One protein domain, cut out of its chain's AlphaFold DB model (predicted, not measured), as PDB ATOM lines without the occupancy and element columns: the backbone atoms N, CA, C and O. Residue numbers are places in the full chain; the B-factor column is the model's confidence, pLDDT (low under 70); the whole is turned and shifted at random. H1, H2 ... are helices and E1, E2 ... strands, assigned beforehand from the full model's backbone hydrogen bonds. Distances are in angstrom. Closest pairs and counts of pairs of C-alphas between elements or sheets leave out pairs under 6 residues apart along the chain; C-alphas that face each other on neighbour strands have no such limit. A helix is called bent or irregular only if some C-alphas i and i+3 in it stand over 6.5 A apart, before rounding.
ATOM      1  N   LEU A  31      19.136  24.976 -32.079       80.81
ATOM      2  CA  LEU A  31      18.961  23.894 -31.131       80.81
ATOM      3  C   LEU A  31      19.585  24.277 -29.797       80.81
ATOM      4  O   LEU A  31      20.757  24.664 -29.774       80.81
ATOM      5  N   PRO A  32      18.907  23.980 -28.687       85.00
ATOM      6  CA  PRO A  32      17.591  23.338 -28.576       85.00
ATOM      7  C   PRO A  32      16.449  24.349 -28.341       85.00
ATOM      8  O   PRO A  32      15.393  23.953 -27.863       85.00
ATOM      9  N   GLU A  33      16.647  25.642 -28.625       86.88
ATOM     10  CA  GLU A  33      15.684  26.711 -28.319       86.88
ATOM     11  C   GLU A  33      14.411  26.642 -29.165       86.88
ATOM     12  O   GLU A  33      13.365  27.138 -28.756       86.88
ATOM     13  N   ASN A  34      14.483  26.043 -30.349       89.69
ATOM     14  CA  ASN A  34      13.350  25.894 -31.247       89.69
ATOM     15  C   ASN A  34      13.197  24.411 -31.606       89.69
ATOM     16  O   ASN A  34      14.157  23.776 -32.026       89.69
ATOM     17  N   LEU A  35      12.019  23.826 -31.408       92.25
ATOM     18  CA  LEU A  35      11.758  22.409 -31.685       92.25
ATOM     19  C   LEU A  35      10.685  22.239 -32.760       92.25
ATOM     20  O   LEU A  35       9.863  23.122 -33.004       92.25
ATOM     21  N   ASP A  36      10.688  21.072 -33.402       92.94
ATOM     22  CA  ASP A  36       9.701  20.692 -34.410       92.94
ATOM     23  C   ASP A  36       9.043  19.367 -34.009       92.94
ATOM     24  O   ASP A  36       9.720  18.371 -33.764       92.94
ATOM     25  N   ARG A  37       7.712  19.360 -33.956       94.19
ATOM     26  CA  ARG A  37       6.867  18.174 -33.795       94.19
ATOM     27  C   ARG A  37       6.884  17.264 -35.029       94.19
ATOM     28  O   ARG A  37       6.483  16.112 -34.920       94.19
ATOM     29  N   GLN A  38       7.377  17.731 -36.178       94.25
ATOM     30  CA  GLN A  38       7.671  16.874 -37.327       94.25
ATOM     31  C   GLN A  38       9.069  16.249 -37.176       94.25
ATOM     32  O   GLN A  38      10.089  16.859 -37.513       94.25
ATOM     33  N   LEU A  39       9.123  15.021 -36.659       91.50
ATOM     34  CA  LEU A  39      10.349  14.407 -36.137       91.50
ATOM     35  C   LEU A  39      11.408  14.119 -37.215       91.50
ATOM     36  O   LEU A  39      12.602  14.207 -36.932       91.50
ATOM     37  N   ASP A  40      11.019  13.834 -38.462       88.88
ATOM     38  CA  ASP A  40      11.994  13.658 -39.551       88.88
ATOM     39  C   ASP A  40      12.629  14.984 -39.983       88.88
ATOM     40  O   ASP A  40      13.843  15.036 -40.203       88.88
ATOM     41  N   ARG A  41      11.846  16.077 -40.043       89.06
ATOM     42  CA  ARG A  41      12.395  17.430 -40.273       89.06
ATOM     43  C   ARG A  41      13.376  17.784 -39.163       89.06
ATOM     44  O   ARG A  41      14.449  18.316 -39.441       89.06
ATOM     45  N   TYR A  42      13.032  17.424 -37.930       90.12
ATOM     46  CA  TYR A  42      13.901  17.610 -36.784       90.12
ATOM     47  C   TYR A  42      15.213  16.822 -36.910       90.12
ATOM     48  O   TYR A  42      16.278  17.427 -36.822       90.12
ATOM     49  N   LEU A  43      15.166  15.510 -37.200       89.81
ATOM     50  CA  LEU A  43      16.361  14.675 -37.425       89.81
ATOM     51  C   LEU A  43      17.297  15.261 -38.492       89.81
ATOM     52  O   LEU A  43      18.514  15.305 -38.290       89.81
ATOM     53  N   ILE A  44      16.727  15.733 -39.605       89.19
ATOM     54  CA  ILE A  44      17.473  16.375 -40.693       89.19
ATOM     55  C   ILE A  44      18.136  17.665 -40.200       89.19
ATOM     56  O   ILE A  44      19.336  17.850 -40.417       89.19
ATOM     57  N   ALA A  45      17.391  18.529 -39.503       85.94
ATOM     58  CA  ALA A  45      17.908  19.789 -38.969       85.94
ATOM     59  C   ALA A  45      19.079  19.560 -37.999       85.94
ATOM     60  O   ALA A  45      20.089  20.261 -38.066       85.94
ATOM     61  N   ILE A  46      18.986  18.525 -37.158       86.62
ATOM     62  CA  ILE A  46      20.033  18.167 -36.191       86.62
ATOM     63  C   ILE A  46      21.153  17.297 -36.791       86.62
ATOM     64  O   ILE A  46      22.071  16.877 -36.076       86.62
ATOM     65  N   ARG A  47      21.080  17.008 -38.099       88.75
ATOM     66  CA  ARG A  47      22.015  16.167 -38.866       88.75
ATOM     67  C   ARG A  47      22.260  14.795 -38.230       88.75
ATOM     68  O   ARG A  47      23.365  14.261 -38.321       88.75
ATOM     69  N   GLN A  48      21.243  14.235 -37.579       89.88
ATOM     70  CA  GLN A  48      21.324  12.905 -36.979       89.88
ATOM     71  C   GLN A  48      20.671  11.862 -37.878       89.88
ATOM     72  O   GLN A  48      19.704  12.126 -38.593       89.88
ATOM     73  N   LYS A  49      21.229  10.654 -37.844       88.88
ATOM     74  CA  LYS A  49      20.673   9.498 -38.547       88.88
ATOM     75  C   LYS A  49      19.678   8.777 -37.641       88.88
ATOM     76  O   LYS A  49      19.545   9.080 -36.460       88.88
ATOM     77  N   ARG A  50      18.988   7.783 -38.197       88.50
ATOM     78  CA  ARG A  50      18.123   6.860 -37.446       88.50
ATOM     79  C   ARG A  50      18.967   5.812 -36.706       88.50
ATOM     80  O   ARG A  50      18.920   4.627 -37.018       88.50
ATOM     81  N   ASP A  51      19.810   6.282 -35.792       89.00
ATOM     82  CA  ASP A  51      20.726   5.499 -34.957       89.00
ATOM     83  C   ASP A  51      20.487   5.787 -33.459       89.00
ATOM     84  O   ASP A  51      19.516   6.453 -33.092       89.00
ATOM     85  N   ALA A  52      21.358   5.283 -32.580       90.38
ATOM     86  CA  ALA A  52      21.255   5.512 -31.139       90.38
ATOM     87  C   ALA A  52      21.279   7.006 -30.764       90.38
ATOM     88  O   ALA A  52      20.581   7.419 -29.839       90.38
ATOM     89  N   THR A  53      22.047   7.826 -31.488       92.50
ATOM     90  CA  THR A  53      22.129   9.270 -31.238       92.50
ATOM     91  C   THR A  53      20.839   9.956 -31.665       92.50
ATOM     92  O   THR A  53      20.267  10.713 -30.883       92.50
ATOM     93  N   GLY A  54      20.345   9.665 -32.872       92.81
ATOM     94  CA  GLY A  54      19.068  10.200 -33.346       92.81
ATOM     95  C   GLY A  54      17.900   9.810 -32.444       92.81
ATOM     96  O   GLY A  54      17.066  10.657 -32.136       92.81
ATOM     97  N   LEU A  55      17.884   8.567 -31.951       93.06
ATOM     98  CA  LEU A  55      16.893   8.097 -30.984       93.06
ATOM     99  C   LEU A  55      16.917   8.935 -29.702       93.06
ATOM    100  O   LEU A  55      15.870   9.420 -29.277       93.06
ATOM    101  N   VAL A  56      18.095   9.126 -29.099       93.69
ATOM    102  CA  VAL A  56      18.233   9.912 -27.862       93.69
ATOM    103  C   VAL A  56      17.820  11.360 -28.088       93.69
ATOM    104  O   VAL A  56      17.046  11.897 -27.299       93.69
ATOM    105  N   CYS A  57      18.290  11.985 -29.169       94.69
ATOM    106  CA  CYS A  57      17.946  13.367 -29.488       94.69
ATOM    107  C   CYS A  57      16.438  13.547 -29.702       94.69
ATOM    108  O   CYS A  57      15.878  14.519 -29.202       94.69
ATOM    109  N   LEU A  58      15.771  12.614 -30.390       94.81
ATOM    110  CA  LEU A  58      14.320  12.663 -30.573       94.81
ATOM    111  C   LEU A  58      13.560  12.451 -29.269       94.81
ATOM    112  O   LEU A  58      12.645  13.213 -28.975       94.81
ATOM    113  N   ALA A  59      13.943  11.453 -28.473       95.31
ATOM    114  CA  ALA A  59      13.286  11.184 -27.198       95.31
ATOM    115  C   ALA A  59      13.426  12.375 -26.233       95.31
ATOM    116  O   ALA A  59      12.460  12.745 -25.565       95.31
ATOM    117  N   ILE A  60      14.598  13.024 -26.209       96.31
ATOM    118  CA  ILE A  60      14.818  14.268 -25.463       96.31
ATOM    119  C   ILE A  60      13.941  15.388 -26.022       96.31
ATOM    120  O   ILE A  60      13.206  15.997 -25.255       96.31
ATOM    121  N   ALA A  61      13.970  15.650 -27.331       95.56
ATOM    122  CA  ALA A  61      13.182  16.722 -27.940       95.56
ATOM    123  C   ALA A  61      11.677  16.570 -27.662       95.56
ATOM    124  O   ALA A  61      11.022  17.546 -27.306       95.56
ATOM    125  N   LEU A  62      11.144  15.347 -27.740       96.50
ATOM    126  CA  LEU A  62       9.756  15.038 -27.387       96.50
ATOM    127  C   LEU A  62       9.440  15.389 -25.929       96.50
ATOM    128  O   LEU A  62       8.439  16.048 -25.661       96.50
ATOM    129  N   GLN A  63      10.315  15.015 -24.995       96.12
ATOM    130  CA  GLN A  63      10.154  15.359 -23.582       96.12
ATOM    131  C   GLN A  63      10.283  16.865 -23.313       96.12
ATOM    132  O   GLN A  63       9.578  17.395 -22.456       96.12
ATOM    133  N   LEU A  64      11.130  17.581 -24.057       95.06
ATOM    134  CA  LEU A  64      11.206  19.043 -23.974       95.06
ATOM    135  C   LEU A  64       9.927  19.706 -24.508       95.06
ATOM    136  O   LEU A  64       9.440  20.646 -23.889       95.06
ATOM    137  N   ILE A  65       9.361  19.206 -25.615       94.06
ATOM    138  CA  ILE A  65       8.075  19.672 -26.161       94.06
ATOM    139  C   ILE A  65       6.953  19.480 -25.134       94.06
ATOM    140  O   ILE A  65       6.158  20.398 -24.926       94.06
ATOM    141  N   GLU A  66       6.891  18.305 -24.506       93.62
ATOM    142  CA  GLU A  66       5.875  17.965 -23.507       93.62
ATOM    143  C   GLU A  66       5.980  18.828 -22.245       93.62
ATOM    144  O   GLU A  66       4.958  19.238 -21.712       93.62
ATOM    145  N   ASN A  67       7.203  19.138 -21.803       91.38
ATOM    146  CA  ASN A  67       7.477  19.900 -20.579       91.38
ATOM    147  C   ASN A  67       7.841  21.370 -20.863       91.38
ATOM    148  O   ASN A  67       8.574  22.003 -20.091       91.38
ATOM    149  N   ARG A  68       7.389  21.925 -21.995       90.94
ATOM    150  CA  ARG A  68       7.776  23.267 -22.465       90.94
ATOM    151  C   ARG A  68       7.474  24.376 -21.457       90.94
ATOM    152  O   ARG A  68       8.193  25.366 -21.384       90.94
ATOM    153  N   GLU A  69       6.436  24.209 -20.645       88.12
ATOM    154  CA  GLU A  69       6.036  25.138 -19.589       88.12
ATOM    155  C   GLU A  69       7.107  25.303 -18.500       88.12
ATOM    156  O   GLU A  69       7.166  26.341 -17.841       88.12
ATOM    157  N   LYS A  70       7.993  24.310 -18.346       85.75
ATOM    158  CA  LYS A  70       9.116  24.322 -17.395       85.75
ATOM    159  C   LYS A  70      10.392  24.923 -17.993       85.75
ATOM    160  O   LYS A  70      11.384  25.075 -17.276       85.75
ATOM    161  N   LEU A  71      10.380  25.262 -19.285       88.19
ATOM    162  CA  LEU A  71      11.547  25.661 -20.075       88.19
ATOM    163  C   LEU A  71      11.297  27.014 -20.767       88.19
ATOM    164  O   LEU A  71      10.992  27.069 -21.960       88.19
ATOM    165  N   PRO A  72      11.435  28.137 -20.039       82.75
ATOM    166  CA  PRO A  72      11.394  29.469 -20.626       82.75
ATOM    167  C   PRO A  72      12.420  29.592 -21.754       82.75
ATOM    168  O   PRO A  72      13.580  29.217 -21.590       82.75
ATOM    169  N   GLY A  73      11.996  30.144 -22.887       84.56
ATOM    170  CA  GLY A  73      12.841  30.276 -24.075       84.56
ATOM    171  C   GLY A  73      12.782  29.077 -25.021       84.56
ATOM    172  O   GLY A  73      13.313  29.180 -26.121       84.56
ATOM    173  N   LEU A  74      12.104  27.985 -24.644       92.50
ATOM    174  CA  LEU A  74      11.764  26.926 -25.585       92.50
ATOM    175  C   LEU A  74      10.573  27.357 -26.447       92.50
ATOM    176  O   LEU A  74       9.484  27.633 -25.939       92.50
ATOM    177  N   ALA A  75      10.771  27.375 -27.757       92.31
ATOM    178  CA  ALA A  75       9.738  27.595 -28.751       92.31
ATOM    179  C   ALA A  75       9.488  26.317 -29.556       92.31
ATOM    180  O   ALA A  75      10.369  25.480 -29.745       92.31
ATOM    181  N   ILE A  76       8.268  26.186 -30.062       92.25
ATOM    182  CA  ILE A  76       7.934  25.208 -31.095       92.25
ATOM    183  C   ILE A  76       7.719  26.007 -32.369       92.25
ATOM    184  O   ILE A  76       7.066  27.055 -32.326       92.25
ATOM    185  N   ARG A  77       8.273  25.538 -33.487       90.62
ATOM    186  CA  ARG A  77       8.113  26.214 -34.774       90.62
ATOM    187  C   ARG A  77       6.636  26.484 -35.072       90.62
ATOM    188  O   ARG A  77       5.788  25.621 -34.865       90.62
ATOM    189  N   ALA A  78       6.345  27.667 -35.604       89.00
ATOM    190  CA  ALA A  78       4.975  28.071 -35.919       89.00
ATOM    191  C   ALA A  78       4.331  27.204 -37.019       89.00
ATOM    192  O   ALA A  78       3.123  27.015 -37.013       89.00
ATOM    193  N   ASP A  79       5.140  26.656 -37.933       90.06
ATOM    194  CA  ASP A  79       4.734  25.729 -39.001       90.06
ATOM    195  C   ASP A  79       4.858  24.245 -38.594       90.06
ATOM    196  O   ASP A  79       4.875  23.337 -39.436       90.06
ATOM    197  N   SER A  80       5.031  23.984 -37.299       92.44
ATOM    198  CA  SER A  80       5.054  22.634 -36.761       92.44
ATOM    199  C   SER A  80       3.632  22.086 -36.638       92.44
ATOM    200  O   SER A  80       2.734  22.847 -36.276       92.44
ATOM    201  N   PRO A  81       3.403  20.787 -36.898       93.69
ATOM    202  CA  PRO A  81       2.097  20.187 -36.651       93.69
ATOM    203  C   PRO A  81       1.697  20.304 -35.172       93.69
ATOM    204  O   PRO A  81       2.541  20.464 -34.284       93.69
ATOM    205  N   ASP A  82       0.395  20.207 -34.901       90.94
ATOM    206  CA  ASP A  82      -0.145  20.297 -33.539       90.94
ATOM    207  C   ASP A  82       0.279  19.114 -32.665       90.94
ATOM    208  O   ASP A  82       0.530  19.283 -31.470       90.94
ATOM    209  N   GLN A  83       0.421  17.937 -33.274       92.81
ATOM    210  CA  GLN A  83       0.851  16.705 -32.623       92.81
ATOM    211  C   GLN A  83       2.206  16.232 -33.164       92.81
ATOM    212  O   GLN A  83       2.521  16.479 -34.333       92.81
ATOM    213  N   PRO A  84       3.024  15.547 -32.344       95.19
ATOM    214  CA  PRO A  84       4.224  14.890 -32.833       95.19
ATOM    215  C   PRO A  84       3.892  13.819 -33.876       95.19
ATOM    216  O   PRO A  84       3.043  12.955 -33.658       95.19
ATOM    217  N   GLN A  85       4.582  13.875 -35.008       95.38
ATOM    218  CA  GLN A  85       4.391  12.968 -36.138       95.38
ATOM    219  C   GLN A  85       5.696  12.800 -36.920       95.38
ATOM    220  O   GLN A  85       6.656  13.549 -36.727       95.38
ATOM    221  N   PHE A  86       5.736  11.806 -37.796       91.69
ATOM    222  CA  PHE A  86       6.825  11.568 -38.739       91.69
ATOM    223  C   PHE A  86       6.260  11.354 -40.150       91.69
ATOM    224  O   PHE A  86       5.118  10.914 -40.315       91.69
ATOM    225  N   ASN A  87       7.056  11.685 -41.166       90.19
ATOM    226  CA  ASN A  87       6.697  11.538 -42.572       90.19
ATOM    227  C   ASN A  87       7.592  10.479 -43.206       90.19
ATOM    228  O   ASN A  87       8.810  10.646 -43.326       90.19
ATOM    229  N   LEU A  88       6.973   9.394 -43.656       86.75
ATOM    230  CA  LEU A  88       7.678   8.339 -44.362       86.75
ATOM    231  C   LEU A  88       7.676   8.658 -45.857       86.75
ATOM    232  O   LEU A  88       6.595   8.705 -46.449       86.75
ATOM    233  N   PRO A  89       8.854   8.871 -46.477       86.06
ATOM    234  CA  PRO A  89       8.940   9.196 -47.895       86.06
ATOM    235  C   PRO A  89       8.416   8.033 -48.747       86.06
ATOM    236  O   PRO A  89       8.439   6.887 -48.292       86.06
ATOM    237  N   PRO A  90       7.993   8.294 -49.995       87.62
ATOM    238  CA  PRO A  90       7.476   7.252 -50.873       87.62
ATOM    239  C   PRO A  90       8.518   6.150 -51.123       87.62
ATOM    240  O   PRO A  90       9.707   6.427 -51.307       87.62
ATOM    241  N   VAL A  91       8.063   4.893 -51.159       85.50
ATOM    242  CA  VAL A  91       8.900   3.708 -51.423       85.50
ATOM    243  C   VAL A  91       8.279   2.881 -52.545       85.50
ATOM    244  O   VAL A  91       7.217   2.271 -52.383       85.50
ATOM    245  N   GLY A  92       8.951   2.846 -53.699       86.94
ATOM    246  CA  GLY A  92       8.422   2.215 -54.908       86.94
ATOM    247  C   GLY A  92       7.123   2.891 -55.352       86.94
ATOM    248  O   GLY A  92       7.110   4.095 -55.589       86.94
ATOM    249  N   ASN A  93       6.033   2.123 -55.415       87.50
ATOM    250  CA  ASN A  93       4.690   2.629 -55.733       87.50
ATOM    251  C   ASN A  93       3.891   3.063 -54.488       87.50
ATOM    252  O   ASN A  93       2.731   3.454 -54.608       87.50
ATOM    253  N   THR A  94       4.476   2.957 -53.294       86.25
ATOM    254  CA  THR A  94       3.819   3.342 -52.039       86.25
ATOM    255  C   THR A  94       3.979   4.853 -51.840       86.25
ATOM    256  O   THR A  94       5.118   5.324 -51.909       86.25
ATOM    257  N   PRO A  95       2.891   5.620 -51.617       89.75
ATOM    258  CA  PRO A  95       2.952   7.083 -51.506       89.75
ATOM    259  C   PRO A  95       3.712   7.555 -50.257       89.75
ATOM    260  O   PRO A  95       4.151   6.751 -49.446       89.75
ATOM    261  N   GLU A  96       3.891   8.860 -50.074       90.69
ATOM    262  CA  GLU A  96       4.279   9.392 -48.759       90.69
ATOM    263  C   GLU A  96       3.136   9.167 -47.760       90.69
ATOM    264  O   GLU A  96       1.966   9.307 -48.127       90.69
ATOM    265  N   ILE A  97       3.458   8.838 -46.508       91.81
ATOM    266  CA  ILE A  97       2.468   8.810 -45.423       91.81
ATOM    267  C   ILE A  97       2.936   9.619 -44.220       91.81
ATOM    268  O   ILE A  97       4.118   9.622 -43.870       91.81
ATOM    269  N   THR A  98       1.980  10.259 -43.559       94.44
ATOM    270  CA  THR A  98       2.163  10.861 -42.238       94.44
ATOM    271  C   THR A  98       1.685   9.879 -41.185       94.44
ATOM    272  O   THR A  98       0.613   9.288 -41.311       94.44
ATOM    273  N   VAL A  99       2.489   9.704 -40.144       94.19
ATOM    274  CA  VAL A  99       2.215   8.766 -39.064       94.19
ATOM    275  C   VAL A  99       2.343   9.506 -37.743       94.19
ATOM    276  O   VAL A  99       3.367  10.120 -37.442       94.19
ATOM    277  N   GLU A 100       1.278   9.457 -36.954       95.81
ATOM    278  CA  GLU A 100       1.250  10.050 -35.623       95.81
ATOM    279  C   GLU A 100       2.204   9.323 -34.668       95.81
ATOM    280  O   GLU A 100       2.422   8.111 -34.763       95.81
ATOM    281  N   PHE A 101       2.757  10.049 -33.697       94.81
ATOM    282  CA  PHE A 101       3.616   9.467 -32.671       94.81
ATOM    283  C   PHE A 101       2.799   8.736 -31.594       94.81
ATOM    284  O   PHE A 101       2.645   9.199 -30.466       94.81
ATOM    285  N   ASN A 102       2.266   7.568 -31.946       95.12
ATOM    286  CA  ASN A 102       1.612   6.656 -31.012       95.12
ATOM    287  C   ASN A 102       1.802   5.189 -31.434       95.12
ATOM    288  O   ASN A 102       2.150   4.887 -32.576       95.12
ATOM    289  N   ALA A 103       1.581   4.266 -30.493       93.69
ATOM    290  CA  ALA A 103       1.824   2.840 -30.710       93.69
ATOM    291  C   ALA A 103       1.001   2.266 -31.872       93.69
ATOM    292  O   ALA A 103       1.546   1.528 -32.688       93.69
ATOM    293  N   ALA A 104      -0.283   2.621 -31.971       95.44
ATOM    294  CA  ALA A 104      -1.178   2.091 -32.996       95.44
ATOM    295  C   ALA A 104      -0.764   2.547 -34.404       95.44
ATOM    296  O   ALA A 104      -0.670   1.727 -35.315       95.44
ATOM    297  N   ALA A 105      -0.447   3.831 -34.565       94.62
ATOM    298  CA  ALA A 105      -0.001   4.405 -35.828       94.62
ATOM    299  C   ALA A 105       1.365   3.843 -36.262       94.62
ATOM    300  O   ALA A 105       1.534   3.471 -37.422       94.62
ATOM    301  N   ILE A 106       2.318   3.696 -35.329       94.19
ATOM    302  CA  ILE A 106       3.618   3.057 -35.602       94.19
ATOM    303  C   ILE A 106       3.443   1.578 -35.982       94.19
ATOM    304  O   ILE A 106       4.107   1.082 -36.895       94.19
ATOM    305  N   GLU A 107       2.552   0.851 -35.306       93.06
ATOM    306  CA  GLU A 107       2.263  -0.547 -35.632       93.06
ATOM    307  C   GLU A 107       1.635  -0.704 -37.022       93.06
ATOM    308  O   GLU A 107       1.976  -1.649 -37.739       93.06
ATOM    309  N   ALA A 108       0.798   0.251 -37.431       93.19
ATOM    310  CA  ALA A 108       0.120   0.267 -38.722       93.19
ATOM    311  C   ALA A 108       1.014   0.668 -39.914       93.19
ATOM    312  O   ALA A 108       0.538   0.632 -41.051       93.19
ATOM    313  N   ILE A 109       2.290   1.022 -39.696       92.69
ATOM    314  CA  ILE A 109       3.223   1.349 -40.787       92.69
ATOM    315  C   ILE A 109       3.293   0.169 -41.776       92.69
ATOM    316  O   ILE A 109       3.677  -0.939 -41.376       92.69
ATOM    317  N   PRO A 110       2.984   0.383 -43.070       91.12
ATOM    318  CA  PRO A 110       3.030  -0.679 -44.066       91.12
ATOM    319  C   PRO A 110       4.422  -1.303 -44.194       91.12
ATOM    320  O   PRO A 110       5.440  -0.609 -44.192       91.12
ATOM    321  N   ALA A 111       4.475  -2.621 -44.400       89.12
ATOM    322  CA  ALA A 111       5.735  -3.362 -44.531       89.12
ATOM    323  C   ALA A 111       6.647  -2.832 -45.657       89.12
ATOM    324  O   ALA A 111       7.867  -2.976 -45.577       89.12
ATOM    325  N   ALA A 112       6.067  -2.178 -46.671       90.62
ATOM    326  CA  ALA A 112       6.781  -1.563 -47.787       90.62
ATOM    327  C   ALA A 112       7.790  -0.475 -47.362       90.62
ATOM    328  O   ALA A 112       8.801  -0.305 -48.036       90.62
ATOM    329  N   TYR A 113       7.579   0.209 -46.230       86.25
ATOM    330  CA  TYR A 113       8.529   1.201 -45.691       86.25
ATOM    331  C   TYR A 113       9.715   0.568 -44.944       86.25
ATOM    332  O   TYR A 113      10.660   1.249 -44.541       86.25
ATOM    333  N   GLY A 114       9.703  -0.756 -44.794       84.31
ATOM    334  CA  GLY A 114      10.793  -1.525 -44.219       84.31
ATOM    335  C   GLY A 114      10.749  -1.613 -42.694       84.31
ATOM    336  O   GLY A 114      10.457  -0.664 -41.965       84.31
ATOM    337  N   VAL A 115      11.129  -2.789 -42.196       85.31
ATOM    338  CA  VAL A 115      11.105  -3.122 -40.763       85.31
ATOM    339  C   VAL A 115      11.999  -2.187 -39.943       85.31
ATOM    340  O   VAL A 115      11.658  -1.849 -38.816       85.31
ATOM    341  N   HIS A 116      13.120  -1.718 -40.501       84.69
ATOM    342  CA  HIS A 116      14.064  -0.853 -39.788       84.69
ATOM    343  C   HIS A 116      13.479   0.511 -39.402       84.69
ATOM    344  O   HIS A 116      13.759   0.984 -38.304       84.69
ATOM    345  N   GLN A 117      12.662   1.128 -40.266       86.25
ATOM    346  CA  GLN A 117      12.024   2.413 -39.964       86.25
ATOM    347  C   GLN A 117      10.995   2.253 -38.851       86.25
ATOM    348  O   GLN A 117      11.099   2.927 -37.829       86.25
ATOM    349  N   LYS A 118      10.073   1.291 -39.000       89.50
ATOM    350  CA  LYS A 118       9.090   0.958 -37.961       89.50
ATOM    351  C   LYS A 118       9.776   0.702 -36.620       89.50
ATOM    352  O   LYS A 118       9.445   1.343 -35.629       89.50
ATOM    353  N   ARG A 119      10.798  -0.161 -36.599       88.88
ATOM    354  CA  ARG A 119      11.527  -0.512 -35.374       88.88
ATOM    355  C   ARG A 119      12.225   0.703 -34.746       88.88
ATOM    356  O   ARG A 119      12.210   0.814 -33.528       88.88
ATOM    357  N   PHE A 120      12.790   1.618 -35.544       89.88
ATOM    358  CA  PHE A 120      13.377   2.862 -35.032       89.88
ATOM    359  C   PHE A 120      12.331   3.727 -34.315       89.88
ATOM    360  O   PHE A 120      12.546   4.097 -33.163       89.88
ATOM    361  N   TYR A 121      11.184   4.001 -34.946       91.25
ATOM    362  CA  TYR A 121      10.127   4.810 -34.323       91.25
ATOM    363  C   TYR A 121       9.524   4.124 -33.090       91.25
ATOM    364  O   TYR A 121       9.306   4.785 -32.075       91.25
ATOM    365  N   SER A 122       9.360   2.795 -33.113       91.88
ATOM    366  CA  SER A 122       8.988   2.018 -31.923       91.88
ATOM    367  C   SER A 122      10.000   2.194 -30.787       91.88
ATOM    368  O   SER A 122       9.610   2.335 -29.631       91.88
ATOM    369  N   SER A 123      11.299   2.219 -31.087       91.56
ATOM    370  CA  SER A 123      12.340   2.432 -30.079       91.56
ATOM    371  C   SER A 123      12.369   3.865 -29.544       91.56
ATOM    372  O   SER A 123      12.603   4.047 -28.352       91.56
ATOM    373  N   VAL A 124      12.065   4.872 -30.371       93.06
ATOM    374  CA  VAL A 124      11.846   6.251 -29.893       93.06
ATOM    375  C   VAL A 124      10.644   6.300 -28.946       93.06
ATOM    376  O   VAL A 124      10.754   6.883 -27.870       93.06
ATOM    377  N   LEU A 125       9.534   5.632 -29.283       92.94
ATOM    378  CA  LEU A 125       8.347   5.542 -28.425       92.94
ATOM    379  C   LEU A 125       8.644   4.863 -27.078       92.94
ATOM    380  O   LEU A 125       8.175   5.320 -26.041       92.94
ATOM    381  N   GLN A 126       9.460   3.807 -27.075       91.62
ATOM    382  CA  GLN A 126       9.889   3.131 -25.843       91.62
ATOM    383  C   GLN A 126      10.842   3.985 -24.995       91.62
ATOM    384  O   GLN A 126      10.807   3.921 -23.768       91.62
ATOM    385  N   ALA A 127      11.703   4.780 -25.634       91.25
ATOM    386  CA  ALA A 127      12.665   5.650 -24.962       91.25
ATOM    387  C   ALA A 127      12.033   6.930 -24.398       91.25
ATOM    388  O   ALA A 127      12.466   7.424 -23.357       91.25
ATOM    389  N   TYR A 128      11.009   7.455 -25.072       92.62
ATOM    390  CA  TYR A 128      10.302   8.686 -24.729       92.62
ATOM    391  C   TYR A 128       9.931   8.829 -23.237       92.62
ATOM    392  O   TYR A 128      10.328   9.839 -22.654       92.62
ATOM    393  N   PRO A 129       9.275   7.859 -22.564       90.69
ATOM    394  CA  PRO A 129       8.927   8.001 -21.145       90.69
ATOM    395  C   PRO A 129      10.150   8.026 -20.212       90.69
ATOM    396  O   PRO A 129      10.083   8.552 -19.103       90.69
ATOM    397  N   VAL A 130      11.290   7.474 -20.640       89.44
ATOM    398  CA  VAL A 130      12.527   7.432 -19.842       89.44
ATOM    399  C   VAL A 130      13.394   8.671 -20.090       89.44
ATOM    400  O   VAL A 130      14.204   9.042 -19.240       89.44
ATOM    401  N   ALA A 131      13.215   9.359 -21.218       93.19
ATOM    402  CA  ALA A 131      14.059  10.488 -21.596       93.19
ATOM    403  C   ALA A 131      13.999  11.661 -20.611       93.19
ATOM    404  O   ALA A 131      15.014  12.333 -20.416       93.19
ATOM    405  N   TRP A 132      12.882  11.854 -19.901       92.56
ATOM    406  CA  TRP A 132      12.802  12.870 -18.848       92.56
ATOM    407  C   TRP A 132      13.826  12.625 -17.738       92.56
ATOM    408  O   TRP A 132      14.531  13.532 -17.296       92.56
ATOM    409  N   LYS A 133      13.988  11.361 -17.340       90.81
ATOM    410  CA  LYS A 133      14.990  10.960 -16.355       90.81
ATOM    411  C   LYS A 133      16.408  11.229 -16.847       90.81
ATOM    412  O   LYS A 133      17.235  11.678 -16.055       90.81
ATOM    413  N   TRP A 134      16.688  11.013 -18.134       93.38
ATOM    414  CA  TRP A 134      17.988  11.352 -18.724       93.38
ATOM    415  C   TRP A 134      18.272  12.845 -18.640       93.38
ATOM    416  O   TRP A 134      19.347  13.239 -18.191       93.38
ATOM    417  N   ILE A 135      17.287  13.667 -19.010       93.94
ATOM    418  CA  ILE A 135      17.366  15.127 -18.944       93.94
ATOM    419  C   ILE A 135      17.656  15.581 -17.509       93.94
ATOM    420  O   ILE A 135      18.617  16.320 -17.291       93.94
ATOM    421  N   VAL A 136      16.887  15.103 -16.526       91.44
ATOM    422  CA  VAL A 136      17.052  15.465 -15.107       91.44
ATOM    423  C   VAL A 136      18.422  15.034 -14.580       91.44
ATOM    424  O   VAL A 136      19.150  15.847 -14.012       91.44
ATOM    425  N   GLN A 137      18.817  13.775 -14.790       91.94
ATOM    426  CA  GLN A 137      20.083  13.249 -14.272       91.94
ATOM    427  C   GLN A 137      21.299  13.946 -14.898       91.94
ATOM    428  O   GLN A 137      22.233  14.312 -14.180       91.94
ATOM    429  N   LEU A 138      21.306  14.161 -16.217       93.81
ATOM    430  CA  LEU A 138      22.414  14.826 -16.907       93.81
ATOM    431  C   LEU A 138      22.491  16.318 -16.559       93.81
ATOM    432  O   LEU A 138      23.592  16.820 -16.336       93.81
ATOM    433  N   THR A 139      21.351  17.003 -16.436       92.12
ATOM    434  CA  THR A 139      21.280  18.394 -15.952       92.12
ATOM    435  C   THR A 139      21.853  18.510 -14.542       92.12
ATOM    436  O   THR A 139      22.706  19.358 -14.278       92.12
ATOM    437  N   ALA A 140      21.454  17.609 -13.640       87.56
ATOM    438  CA  ALA A 140      21.944  17.557 -12.267       87.56
ATOM    439  C   ALA A 140      23.467  17.374 -12.220       87.56
ATOM    440  O   ALA A 140      24.163  18.106 -11.515       87.56
ATOM    441  N   CYS A 141      23.992  16.436 -13.012       88.06
ATOM    442  CA  CYS A 141      25.430  16.225 -13.135       88.06
ATOM    443  C   CYS A 141      26.136  17.486 -13.658       88.06
ATOM    444  O   CYS A 141      27.110  17.920 -13.050       88.06
ATOM    445  N   TYR A 142      25.621  18.102 -14.729       89.44
ATOM    446  CA  TYR A 142      26.207  19.297 -15.344       89.44
ATOM    447  C   TYR A 142      26.248  20.500 -14.389       89.44
ATOM    448  O   TYR A 142      27.226  21.246 -14.377       89.44
ATOM    449  N   GLN A 143      25.220  20.676 -13.553       82.50
ATOM    450  CA  GLN A 143      25.167  21.750 -12.555       82.50
ATOM    451  C   GLN A 143      26.209  21.602 -11.442       82.50
ATOM    452  O   GLN A 143      26.621  22.605 -10.847       82.50
ATOM    453  N   VAL A 144      26.618  20.376 -11.111       77.56
ATOM    454  CA  VAL A 144      27.672  20.133 -10.116       77.56
ATOM    455  C   VAL A 144      29.042  20.196 -10.782       77.56
ATOM    456  O   VAL A 144      29.878  20.991 -10.357       77.56
ATOM    457  N   HIS A 145      29.232  19.417 -11.848       79.75
ATOM    458  CA  HIS A 145      30.464  19.332 -12.626       79.75
ATOM    459  C   HIS A 145      30.136  19.414 -14.121       79.75
ATOM    460  O   HIS A 145      29.494  18.495 -14.636       79.75
ATOM    461  N   PRO A 146      30.599  20.450 -14.849       85.06
ATOM    462  CA  PRO A 146      30.348  20.566 -16.283       85.06
ATOM    463  C   PRO A 146      30.720  19.283 -17.035       85.06
ATOM    464  O   PRO A 146      31.840  18.778 -16.913       85.06
ATOM    465  N   LEU A 147      29.771  18.750 -17.805       88.19
ATOM    466  CA  LEU A 147      29.960  17.508 -18.553       88.19
ATOM    467  C   LEU A 147      30.688  17.762 -19.869       88.19
ATOM    468  O   LEU A 147      30.410  18.736 -20.573       88.19
ATOM    469  N   GLN A 148      31.560  16.826 -20.229       91.69
ATOM    470  CA  GLN A 148      32.108  16.706 -21.576       91.69
ATOM    471  C   GLN A 148      31.277  15.719 -22.403       91.69
ATOM    472  O   GLN A 148      30.542  14.891 -21.861       91.69
ATOM    473  N   ALA A 149      31.416  15.749 -23.730       90.38
ATOM    474  CA  ALA A 149      30.693  14.834 -24.618       90.38
ATOM    475  C   ALA A 149      30.917  13.351 -24.262       90.38
ATOM    476  O   ALA A 149      29.970  12.566 -24.248       90.38
ATOM    477  N   ASN A 150      32.143  12.977 -23.884       91.31
ATOM    478  CA  ASN A 150      32.456  11.612 -23.453       91.31
ATOM    479  C   ASN A 150      31.711  11.209 -22.172       91.31
ATOM    480  O   ASN A 150      31.347  10.046 -22.019       91.31
ATOM    481  N   ASP A 151      31.438  12.154 -21.268       89.94
ATOM    482  CA  ASP A 151      30.666  11.875 -20.056       89.94
ATOM    483  C   ASP A 151      29.215  11.549 -20.395       89.94
ATOM    484  O   ASP A 151      28.653  10.596 -19.857       89.94
ATOM    485  N   VAL A 152      28.633  12.305 -21.330       92.31
ATOM    486  CA  VAL A 152      27.273  12.066 -21.822       92.31
ATOM    487  C   VAL A 152      27.188  10.716 -22.534       92.31
ATOM    488  O   VAL A 152      26.269   9.948 -22.272       92.31
ATOM    489  N   ALA A 153      28.167  10.370 -23.374       90.31
ATOM    490  CA  ALA A 153      28.211   9.056 -24.014       90.31
ATOM    491  C   ALA A 153      28.295   7.917 -22.976       90.31
ATOM    492  O   ALA A 153      27.522   6.961 -23.030       90.31
ATOM    493  N   ASN A 154      29.183   8.043 -21.982       88.44
ATOM    494  CA  ASN A 154      29.350   7.056 -20.912       88.44
ATOM    495  C   ASN A 154      28.105   6.906 -20.029       88.44
ATOM    496  O   ASN A 154      27.813   5.799 -19.575       88.44
ATOM    497  N   TYR A 155      27.352   7.988 -19.819       90.94
ATOM    498  CA  TYR A 155      26.079   7.941 -19.108       90.94
ATOM    499  C   TYR A 155      25.101   6.959 -19.763       90.94
ATOM    500  O   TYR A 155      24.481   6.171 -19.057       90.94
ATOM    501  N   PHE A 156      24.988   6.936 -21.093       89.31
ATOM    502  CA  PHE A 156      24.068   6.019 -21.777       89.31
ATOM    503  C   PHE A 156      24.549   4.560 -21.774       89.31
ATOM    504  O   PHE A 156      23.728   3.646 -21.704       89.31
ATOM    505  N   LYS A 157      25.869   4.320 -21.758       84.69
ATOM    506  CA  LYS A 157      26.452   2.962 -21.730       84.69
ATOM    507  C   LYS A 157      26.108   2.164 -20.470       84.69
ATOM    508  O   LYS A 157      26.160   0.938 -20.493       84.69
ATOM    509  N   GLN A 158      25.776   2.833 -19.367       81.38
ATOM    510  CA  GLN A 158      25.526   2.153 -18.093       81.38
ATOM    511  C   GLN A 158      24.157   1.453 -18.028       81.38
ATOM    512  O   GLN A 158      23.954   0.575 -17.191       81.38
ATOM    513  N   PHE A 159      23.202   1.841 -18.879       80.94
ATOM    514  CA  PHE A 159      21.839   1.320 -18.826       80.94
ATOM    515  C   PHE A 159      21.705   0.098 -19.732       80.94
ATOM    516  O   PHE A 159      21.614   0.217 -20.953       80.94
ATOM    517  N   ARG A 160      21.637  -1.097 -19.134       75.38
ATOM    518  CA  ARG A 160      21.454  -2.348 -19.891       75.38
ATOM    519  C   ARG A 160      20.207  -2.325 -20.771       75.38
ATOM    520  O   ARG A 160      20.253  -2.821 -21.890       75.38
ATOM    521  N   ASP A 161      19.115  -1.738 -20.293       71.50
ATOM    522  CA  ASP A 161      17.880  -1.656 -21.076       71.50
ATOM    523  C   ASP A 161      17.995  -0.659 -22.229       71.50
ATOM    524  O   ASP A 161      17.467  -0.918 -23.303       71.50
ATOM    525  N   PHE A 162      18.785   0.407 -22.073       77.00
ATOM    526  CA  PHE A 162      19.123   1.281 -23.194       77.00
ATOM    527  C   PHE A 162      19.918   0.523 -24.257       77.00
ATOM    528  O   PHE A 162      19.569   0.597 -25.426       77.00
ATOM    529  N   LEU A 163      20.902  -0.296 -23.866       73.75
ATOM    530  CA  LEU A 163      21.651  -1.137 -24.809       73.75
ATOM    531  C   LEU A 163      20.757  -2.150 -25.549       73.75
ATOM    532  O   LEU A 163      21.010  -2.447 -26.716       73.75
ATOM    533  N   LYS A 164      19.693  -2.654 -24.903       71.62
ATOM    534  CA  LYS A 164      18.673  -3.487 -25.566       71.62
ATOM    535  C   LYS A 164      17.855  -2.679 -26.579       71.62
ATOM    536  O   LYS A 164      17.595  -3.175 -27.672       71.62
ATOM    537  N   ILE A 165      17.476  -1.446 -26.233       66.69
ATOM    538  CA  ILE A 165      16.714  -0.534 -27.103       66.69
ATOM    539  C   ILE A 165      17.571  -0.068 -28.291       66.69
ATOM    540  O   ILE A 165      17.077   0.009 -29.412       66.69
ATOM    541  N   THR A 166      18.864   0.195 -28.084       68.12
ATOM    542  CA  THR A 166      19.793   0.708 -29.101       68.12
ATOM    543  C   THR A 166      20.611  -0.373 -29.790       68.12
ATOM    544  O   THR A 166      21.654  -0.068 -30.363       68.12
ATOM    545  N   SER A 167      20.153  -1.627 -29.812       61.19
ATOM    546  CA  SER A 167      20.832  -2.723 -30.523       61.19
ATOM    547  C   SER A 167      20.896  -2.526 -32.057       61.19
ATOM    548  O   SER A 167      21.147  -3.473 -32.800       61.19
ATOM    549  N   PHE A 168      20.599  -1.326 -32.555       58.06
ATOM    550  CA  PHE A 168      20.610  -0.936 -33.953       58.06
ATOM    551  C   PHE A 168      21.990  -0.419 -34.339       58.06
ATOM    552  O   PHE A 168      22.473   0.571 -33.797       58.06
ATOM    553  N   ASN A 169      22.617  -1.094 -35.300       54.31
ATOM    554  CA  ASN A 169      23.882  -0.714 -35.937       54.31
ATOM    555  C   ASN A 169      25.111  -0.573 -35.015       54.31
ATOM    556  O   ASN A 169      26.173  -0.192 -35.500       54.31
ATOM    557  N   GLY A 170      25.005  -0.898 -33.720       59.06
ATOM    558  CA  GLY A 170      26.135  -0.958 -32.783       59.06
ATOM    559  C   GLY A 170      26.834   0.379 -32.516       59.06
ATOM    560  O   GLY A 170      27.915   0.385 -31.934       59.06
ATOM    561  N   GLN A 171      26.256   1.503 -32.948       72.62
ATOM    562  CA  GLN A 171      26.870   2.815 -32.766       72.62
ATOM    563  C   GLN A 171      26.532   3.394 -31.397       72.62
ATOM    564  O   GLN A 171      25.373   3.449 -30.988       72.62
ATOM    565  N   GLU A 172      27.571   3.831 -30.692       83.44
ATOM    566  CA  GLU A 172      27.441   4.506 -29.408       83.44
ATOM    567  C   GLU A 172      26.795   5.890 -29.571       83.44
ATOM    568  O   GLU A 172      26.886   6.524 -30.624       83.44
ATOM    569  N   VAL A 173      26.161   6.381 -28.505       90.19
ATOM    570  CA  VAL A 173      25.574   7.726 -28.489       90.19
ATOM    571  C   VAL A 173      26.679   8.773 -28.616       90.19
ATOM    572  O   VAL A 173      27.581   8.848 -27.778       90.19
ATOM    573  N   ASN A 174      26.577   9.636 -29.624       91.69
ATOM    574  CA  ASN A 174      27.459  10.782 -29.771       91.69
ATOM    575  C   ASN A 174      27.056  11.885 -28.783       91.69
ATOM    576  O   ASN A 174      26.128  12.663 -29.020       91.69
ATOM    577  N   GLY A 175      27.803  11.997 -27.685       91.50
ATOM    578  CA  GLY A 175      27.545  12.998 -26.654       91.50
ATOM    579  C   GLY A 175      27.612  14.451 -27.137       91.50
ATOM    580  O   GLY A 175      26.973  15.300 -26.523       91.50
ATOM    581  N   ASN A 176      28.303  14.761 -28.245       94.06
ATOM    582  CA  ASN A 176      28.326  16.124 -28.799       94.06
ATOM    583  C   ASN A 176      26.961  16.559 -29.338       94.06
ATOM    584  O   ASN A 176      26.644  17.743 -29.294       94.06
ATOM    585  N   ALA A 177      26.157  15.617 -29.834       93.19
ATOM    586  CA  ALA A 177      24.812  15.913 -30.311       93.19
ATOM    587  C   ALA A 177      23.842  16.149 -29.145       93.19
ATOM    588  O   ALA A 177      22.935  16.962 -29.255       93.19
ATOM    589  N   VAL A 178      24.052  15.465 -28.016       94.81
ATOM    590  CA  VAL A 178      23.153  15.502 -26.852       94.81
ATOM    591  C   VAL A 178      23.492  16.645 -25.888       94.81
ATOM    592  O   VAL A 178      22.603  17.248 -25.292       94.81
ATOM    593  N   LEU A 179      24.772  16.985 -25.731       94.50
ATOM    594  CA  LEU A 179      25.233  17.994 -24.773       94.50
ATOM    595  C   LEU A 179      24.565  19.384 -24.920       94.50
ATOM    596  O   LEU A 179      24.283  19.981 -23.879       94.50
ATOM    597  N   PRO A 180      24.274  19.912 -26.129       94.56
ATOM    598  CA  PRO A 180      23.560  21.184 -26.288       94.56
ATOM    599  C   PRO A 180      22.203  21.215 -25.575       94.56
ATOM    600  O   PRO A 180      21.896  22.190 -24.891       94.56
ATOM    601  N   TYR A 181      21.443  20.116 -25.636       95.06
ATOM    602  CA  TYR A 181      20.175  19.965 -24.918       95.06
ATOM    603  C   TYR A 181      20.364  20.102 -23.414       95.06
ATOM    604  O   TYR A 181      19.656  20.859 -22.756       95.06
ATOM    605  N   ILE A 182      21.367  19.411 -22.872       94.81
ATOM    606  CA  ILE A 182      21.648  19.428 -21.435       94.81
ATOM    607  C   ILE A 182      22.084  20.821 -20.978       94.81
ATOM    608  O   ILE A 182      21.646  21.283 -19.926       94.81
ATOM    609  N   LYS A 183      22.908  21.518 -21.771       92.44
ATOM    610  CA  LYS A 183      23.338  22.893 -21.473       92.44
ATOM    611  C   LYS A 183      22.156  23.854 -21.411       92.44
ATOM    612  O   LYS A 183      22.038  24.592 -20.436       92.44
ATOM    613  N   PHE A 184      21.280  23.807 -22.410       91.81
ATOM    614  CA  PHE A 184      20.080  24.635 -22.445       91.81
ATOM    615  C   PHE A 184      19.165  24.358 -21.261       91.81
ATOM    616  O   PHE A 184      18.841  25.287 -20.527       91.81
ATOM    617  N   VAL A 185      18.811  23.088 -21.025       91.38
ATOM    618  CA  VAL A 185      17.946  22.712 -19.900       91.38
ATOM    619  C   VAL A 185      18.569  23.180 -18.592       91.38
ATOM    620  O   VAL A 185      17.889  23.781 -17.771       91.38
ATOM    621  N   THR A 186      19.880  23.016 -18.416       88.06
ATOM    622  CA  THR A 186      20.570  23.501 -17.216       88.06
ATOM    623  C   THR A 186      20.401  25.006 -16.994       88.06
ATOM    624  O   THR A 186      20.300  25.434 -15.845       88.06
ATOM    625  N   SER A 187      20.381  25.803 -18.065       84.75
ATOM    626  CA  SER A 187      20.231  27.258 -17.980       84.75
ATOM    627  C   SER A 187      18.786  27.744 -17.867       84.75
ATOM    628  O   SER A 187      18.565  28.837 -17.351       84.75
ATOM    629  N   THR A 188      17.809  26.974 -18.354       84.12
ATOM    630  CA  THR A 188      16.419  27.438 -18.490       84.12
ATOM    631  C   THR A 188      15.454  26.754 -17.531       84.12
ATOM    632  O   THR A 188      14.473  27.373 -17.128       84.12
ATOM    633  N   MET A 189      15.722  25.508 -17.139       82.19
ATOM    634  CA  MET A 189      14.804  24.688 -16.352       82.19
ATOM    635  C   MET A 189      14.420  25.370 -15.042       82.19
ATOM    636  O   MET A 189      15.241  25.562 -14.145       82.19
ATOM    637  N   LYS A 190      13.132  25.695 -14.927       71.81
ATOM    638  CA  LYS A 190      12.514  26.135 -13.680       71.81
ATOM    639  C   LYS A 190      11.997  24.914 -12.944       71.81
ATOM    640  O   LYS A 190      11.133  24.211 -13.469       71.81
ATOM    641  N   TRP A 191      12.482  24.678 -11.730       67.50
ATOM    642  CA  TRP A 191      11.906  23.652 -10.872       67.50
ATOM    643  C   TRP A 191      10.923  24.252  -9.860       67.50
ATOM    644  O   TRP A 191      11.178  25.344  -9.337       67.50
ATOM    645  N   PRO A 192       9.785  23.587  -9.579       59.59
ATOM    646  CA  PRO A 192       8.877  24.036  -8.531       59.59
ATOM    647  C   PRO A 192       9.638  24.170  -7.208       59.59
ATOM    648  O   PRO A 192      10.383  23.271  -6.817       59.59
ATOM    649  N   HIS A 193       9.480  25.311  -6.533       56.22
ATOM    650  CA  HIS A 193      10.123  25.615  -5.246       56.22
ATOM    651  C   HIS A 193      11.665  25.701  -5.254       56.22
ATOM    652  O   HIS A 193      12.276  25.818  -4.190       56.22
ATOM    653  N   SER A 194      12.311  25.709  -6.426       51.62
ATOM    654  CA  SER A 194      13.700  26.157  -6.556       51.62
ATOM    655  C   SER A 194      13.716  27.615  -7.005       51.62
ATOM    656  O   SER A 194      13.204  27.930  -8.080       51.62
ATOM    657  N   ASP A 195      14.343  28.506  -6.234       53.88
ATOM    658  CA  ASP A 195      14.830  29.758  -6.817       53.88
ATOM    659  C   ASP A 195      15.750  29.409  -7.992       53.88
ATOM    660  O   ASP A 195      16.479  28.421  -7.917       53.88
ATOM    661  N   PHE A 196      15.769  30.218  -9.052       49.78
ATOM    662  CA  PHE A 196      16.673  30.030 -10.201       49.78
ATOM    663  C   PHE A 196      18.156  29.856  -9.810       49.78
ATOM    664  O   PHE A 196      18.954  29.350 -10.594       49.78
ATOM    665  N   SER A 197      18.532  30.276  -8.601       51.53
ATOM    666  CA  SER A 197      19.867  30.126  -8.020       51.53
ATOM    667  C   SER A 197      20.141  28.750  -7.393       51.53
ATOM    668  O   SER A 197      21.301  28.423  -7.129       51.53
ATOM    669  N   LYS A 198      19.115  27.928  -7.138       61.09
ATOM    670  CA  LYS A 198      19.245  26.615  -6.496       61.09
ATOM    671  C   LYS A 198      19.367  25.522  -7.553       61.09
ATOM    672  O   LYS A 198      18.456  25.277  -8.336       61.09
ATOM    673  N   LYS A 199      20.508  24.833  -7.543       71.19
ATOM    674  CA  LYS A 199      20.762  23.656  -8.385       71.19
ATOM    675  C   LYS A 199      19.687  22.586  -8.134       71.19
ATOM    676  O   LYS A 199      19.326  22.357  -6.983       71.19
ATOM    677  N   ILE A 200      19.241  21.869  -9.165       78.19
ATOM    678  CA  ILE A 200      18.207  20.823  -9.058       78.19
ATOM    679  C   ILE A 200      18.636  19.667  -8.148       78.19
ATOM    680  O   ILE A 200      17.793  19.026  -7.530       78.19
ATOM    681  N   VAL A 201      19.946  19.449  -7.987       74.31
ATOM    682  CA  VAL A 201      20.496  18.490  -7.011       74.31
ATOM    683  C   VAL A 201      20.142  18.833  -5.562       74.31
ATOM    684  O   VAL A 201      20.192  17.957  -4.708       74.31
ATOM    685  N   ALA A 202      19.774  20.081  -5.263       71.31
ATOM    686  CA  ALA A 202      19.352  20.489  -3.928       71.31
ATOM    687  C   ALA A 202      17.892  20.108  -3.621       71.31
ATOM    688  O   ALA A 202      17.500  20.117  -2.458       71.31
ATOM    689  N   ASN A 203      17.086  19.732  -4.618       76.00
ATOM    690  CA  ASN A 203      15.687  19.354  -4.420       76.00
ATOM    691  C   ASN A 203      15.575  17.891  -3.929       76.00
ATOM    692  O   ASN A 203      16.127  16.985  -4.554       76.00
ATOM    693  N   ASP A 204      14.892  17.662  -2.799       73.44
ATOM    694  CA  ASP A 204      14.755  16.331  -2.176       73.44
ATOM    695  C   ASP A 204      14.001  15.325  -3.056       73.44
ATOM    696  O   ASP A 204      14.400  14.165  -3.144       73.44
ATOM    697  N   GLU A 205      12.951  15.766  -3.749       79.50
ATOM    698  CA  GLU A 205      12.149  14.912  -4.630       79.50
ATOM    699  C   GLU A 205      12.975  14.436  -5.830       79.50
ATOM    700  O   GLU A 205      13.013  13.244  -6.132       79.50
ATOM    701  N   ILE A 206      13.729  15.344  -6.463       80.88
ATOM    702  CA  ILE A 206      14.658  14.987  -7.540       80.88
ATOM    703  C   ILE A 206      15.707  13.994  -7.049       80.88
ATOM    704  O   ILE A 206      16.010  13.012  -7.730       80.88
ATOM    705  N   ARG A 207      16.253  14.224  -5.853       73.50
ATOM    706  CA  ARG A 207      17.241  13.325  -5.256       73.50
ATOM    707  C   ARG A 207      16.684  11.919  -5.058       73.50
ATOM    708  O   ARG A 207      17.335  10.965  -5.481       73.50
ATOM    709  N   ALA A 208      15.497  11.811  -4.466       76.38
ATOM    710  CA  ALA A 208      14.865  10.537  -4.152       76.38
ATOM    711  C   ALA A 208      14.381   9.780  -5.399       76.38
ATOM    712  O   ALA A 208      14.527   8.565  -5.462       76.38
ATOM    713  N   ALA A 209      13.821  10.483  -6.387       80.56
ATOM    714  CA  ALA A 209      13.189   9.849  -7.545       80.56
ATOM    715  C   ALA A 209      14.129   9.663  -8.749       80.56
ATOM    716  O   ALA A 209      13.874   8.804  -9.594       80.56
ATOM    717  N   PHE A 210      15.199  10.462  -8.860       79.81
ATOM    718  CA  PHE A 210      16.037  10.483 -10.063       79.81
ATOM    719  C   PHE A 210      17.525  10.262  -9.796       79.81
ATOM    720  O   PHE A 210      18.188   9.682 -10.649       79.81
ATOM    721  N   LEU A 211      18.107  10.716  -8.683       78.06
ATOM    722  CA  LEU A 211      19.578  10.740  -8.545       78.06
ATOM    723  C   LEU A 211      20.174   9.512  -7.833       78.06
ATOM    724  O   LEU A 211      21.391   9.315  -7.840       78.06
ATOM    725  N   SER A 212      19.335   8.644  -7.268       68.56
ATOM    726  CA  SER A 212      19.732   7.443  -6.516       68.56
ATOM    727  C   SER A 212      20.133   6.234  -7.366       68.56
ATOM    728  O   SER A 212      20.674   5.262  -6.829       68.56
ATOM    729  N   ASP A 213      19.896   6.274  -8.673       68.81
ATOM    730  CA  ASP A 213      19.737   5.036  -9.446       68.81
ATOM    731  C   ASP A 213      21.020   4.517 -10.084       68.81
ATOM    732  O   ASP A 213      21.110   3.346 -10.446       68.81
ATOM    733  N   SER A 214      22.020   5.380 -10.254       73.94
ATOM    734  CA  SER A 214      23.207   5.054 -11.035       73.94
ATOM    735  C   SER A 214      24.484   5.509 -10.334       73.94
ATOM    736  O   SER A 214      24.557   6.597  -9.756       73.94
ATOM    737  N   SER A 215      25.519   4.669 -10.392       76.12
ATOM    738  CA  SER A 215      26.840   4.983  -9.836       76.12
ATOM    739  C   SER A 215      27.477   6.190 -10.530       76.12
ATOM    740  O   SER A 215      28.121   7.004  -9.866       76.12
ATOM    741  N   PHE A 216      27.250   6.345 -11.841       84.12
ATOM    742  CA  PHE A 216      27.656   7.531 -12.593       84.12
ATOM    743  C   PHE A 216      27.017   8.792 -12.012       84.12
ATOM    744  O   PHE A 216      27.734   9.741 -11.698       84.12
ATOM    745  N   VAL A 217      25.690   8.795 -11.840       83.06
ATOM    746  CA  VAL A 217      24.946   9.972 -11.373       83.06
ATOM    747  C   VAL A 217      25.366  10.327  -9.961       83.06
ATOM    748  O   VAL A 217      25.712  11.480  -9.721       83.06
ATOM    749  N   LYS A 218      25.467   9.346  -9.056       76.44
ATOM    750  CA  LYS A 218      25.969   9.577  -7.694       76.44
ATOM    751  C   LYS A 218      27.338  10.247  -7.705       76.44
ATOM    752  O   LYS A 218      27.528  11.302  -7.109       76.44
ATOM    753  N   ARG A 219      28.285   9.692  -8.469       75.44
ATOM    754  CA  ARG A 219      29.646  10.234  -8.571       75.44
ATOM    755  C   ARG A 219      29.666  11.653  -9.144       75.44
ATOM    756  O   ARG A 219      30.396  12.501  -8.646       75.44
ATOM    757  N   ARG A 220      28.880  11.914 -10.191       79.31
ATOM    758  CA  ARG A 220      28.860  13.197 -10.912       79.31
ATOM    759  C   ARG A 220      27.979  14.263 -10.265       79.31
ATOM    760  O   ARG A 220      28.107  15.427 -10.619       79.31
ATOM    761  N   THR A 221      27.144  13.897  -9.300       75.38
ATOM    762  CA  THR A 221      26.368  14.837  -8.474       75.38
ATOM    763  C   THR A 221      26.978  15.041  -7.085       75.38
ATOM    764  O   THR A 221      26.480  15.842  -6.300       75.38
ATOM    765  N   THR A 222      28.103  14.378  -6.787       69.56
ATOM    766  CA  THR A 222      28.866  14.593  -5.554       69.56
ATOM    767  C   THR A 222      29.628  15.914  -5.600       69.56
ATOM    768  O   THR A 222      30.519  16.094  -6.431       69.56
TER     769      THR A 222
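What this domain is: This is residues 31 to 222 of the 318 residues of an uncharacterized protein of Daphnia pulex (UniProt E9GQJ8). A helical body has H2 at its middle, with H7 side by side with it and the long bent helix H4 crossing it, one arm (H4b) running over both H2 and H7. At one end of the longest axis is a small hairpin of two strands, E1 and E2, with H3 beside E2; at the other end H8 and H9 pack on H4b. The 192 printed residues hold nine named helices and two named strands, in the order H1 H2 E1 E2 H3 H4 H5 H6 H7 H8 H9; the sheet, order E1 - E2, is antiparallel and the class is mostly helix. The whole is compact, with a radius of gyration of the C-alphas of 17.1 A, and elongated, spanning 56 by 36 by 26 A.

Where its parts are: E1 is residues 85 to 88 and E2 residues 97 to 100. H1, residues 39 to 45, begins at C-alpha 39 (10.349, 14.407, -36.137). H2, residues 52 to 66, is 21.2 A long. H3 is residues 103 to 107. H4, residues 115 to 144, was assigned as one helix by its hydrogen bonds but is bent, C-alphas 126 and 129 being 6.8 A apart. Its arms are H4a, residues 115 to 126, 16.2 A, and H4b, residues 129 to 144, 24.9 A, irregular with C-alphas 129 and 132 6.6 A apart. H5 is residues 149 to 157 and H6 residues 160 to 165. H7, residues 175 to 188, 20.0 A, is only just irregular: C-alphas 177 and 180 are 6.7 A apart. H8 is residues 204 to 211; H9, residues 215 to 221, ends at C-alpha 221 (26.368, 14.837, -8.474).

How they stand to each other: E1 and E2 form an antiparallel hairpin at 155 degrees, with N 86 and O 99 2.9 A apart, within hydrogen-bond range. The closest C-alphas of H1 and E1, Leu 39 and Phe 86, are 5.2 A apart. H3 touches H4a (Ile 106 and Lys 118, 6.3 A). H2 touches H1 at a steep tilt of 66 degrees (Leu 43 and Gly 54, 6.6 A). H2 touches H4b, about perpendicular at 88 degrees (Ile 60 and Ala 131, 5.5 A), and H7 at a shallow tilt of 18 degrees, the same way (Cys 57 and Val 178, 6.2 A). H5 touches H7 (Ala 149 and Gly 175, 4.2 A); H6 and H2 are near each other. H4b touches H9 (Cys 141 and Thr 221, 5.0 A) and H8 (Gln 137 and Leu 211, 6.3 A). Every O i to N i+4 pair is within hydrogen-bond range in H1, H2, H3, H4a, H5, H6, H8 and H9, against 11 of 12 in H4b and 8 of 10 in H7.

The domain as a whole: The C-alphas of Asn 93 and Ser 197, the two farthest apart, are 57.1 A apart. The printed part has no cut; the links H2 to E1 and H7 to H8 are long. The pLDDT is under 70 at residues 165 to 170, 191 to 198, 212 to 213 and 222.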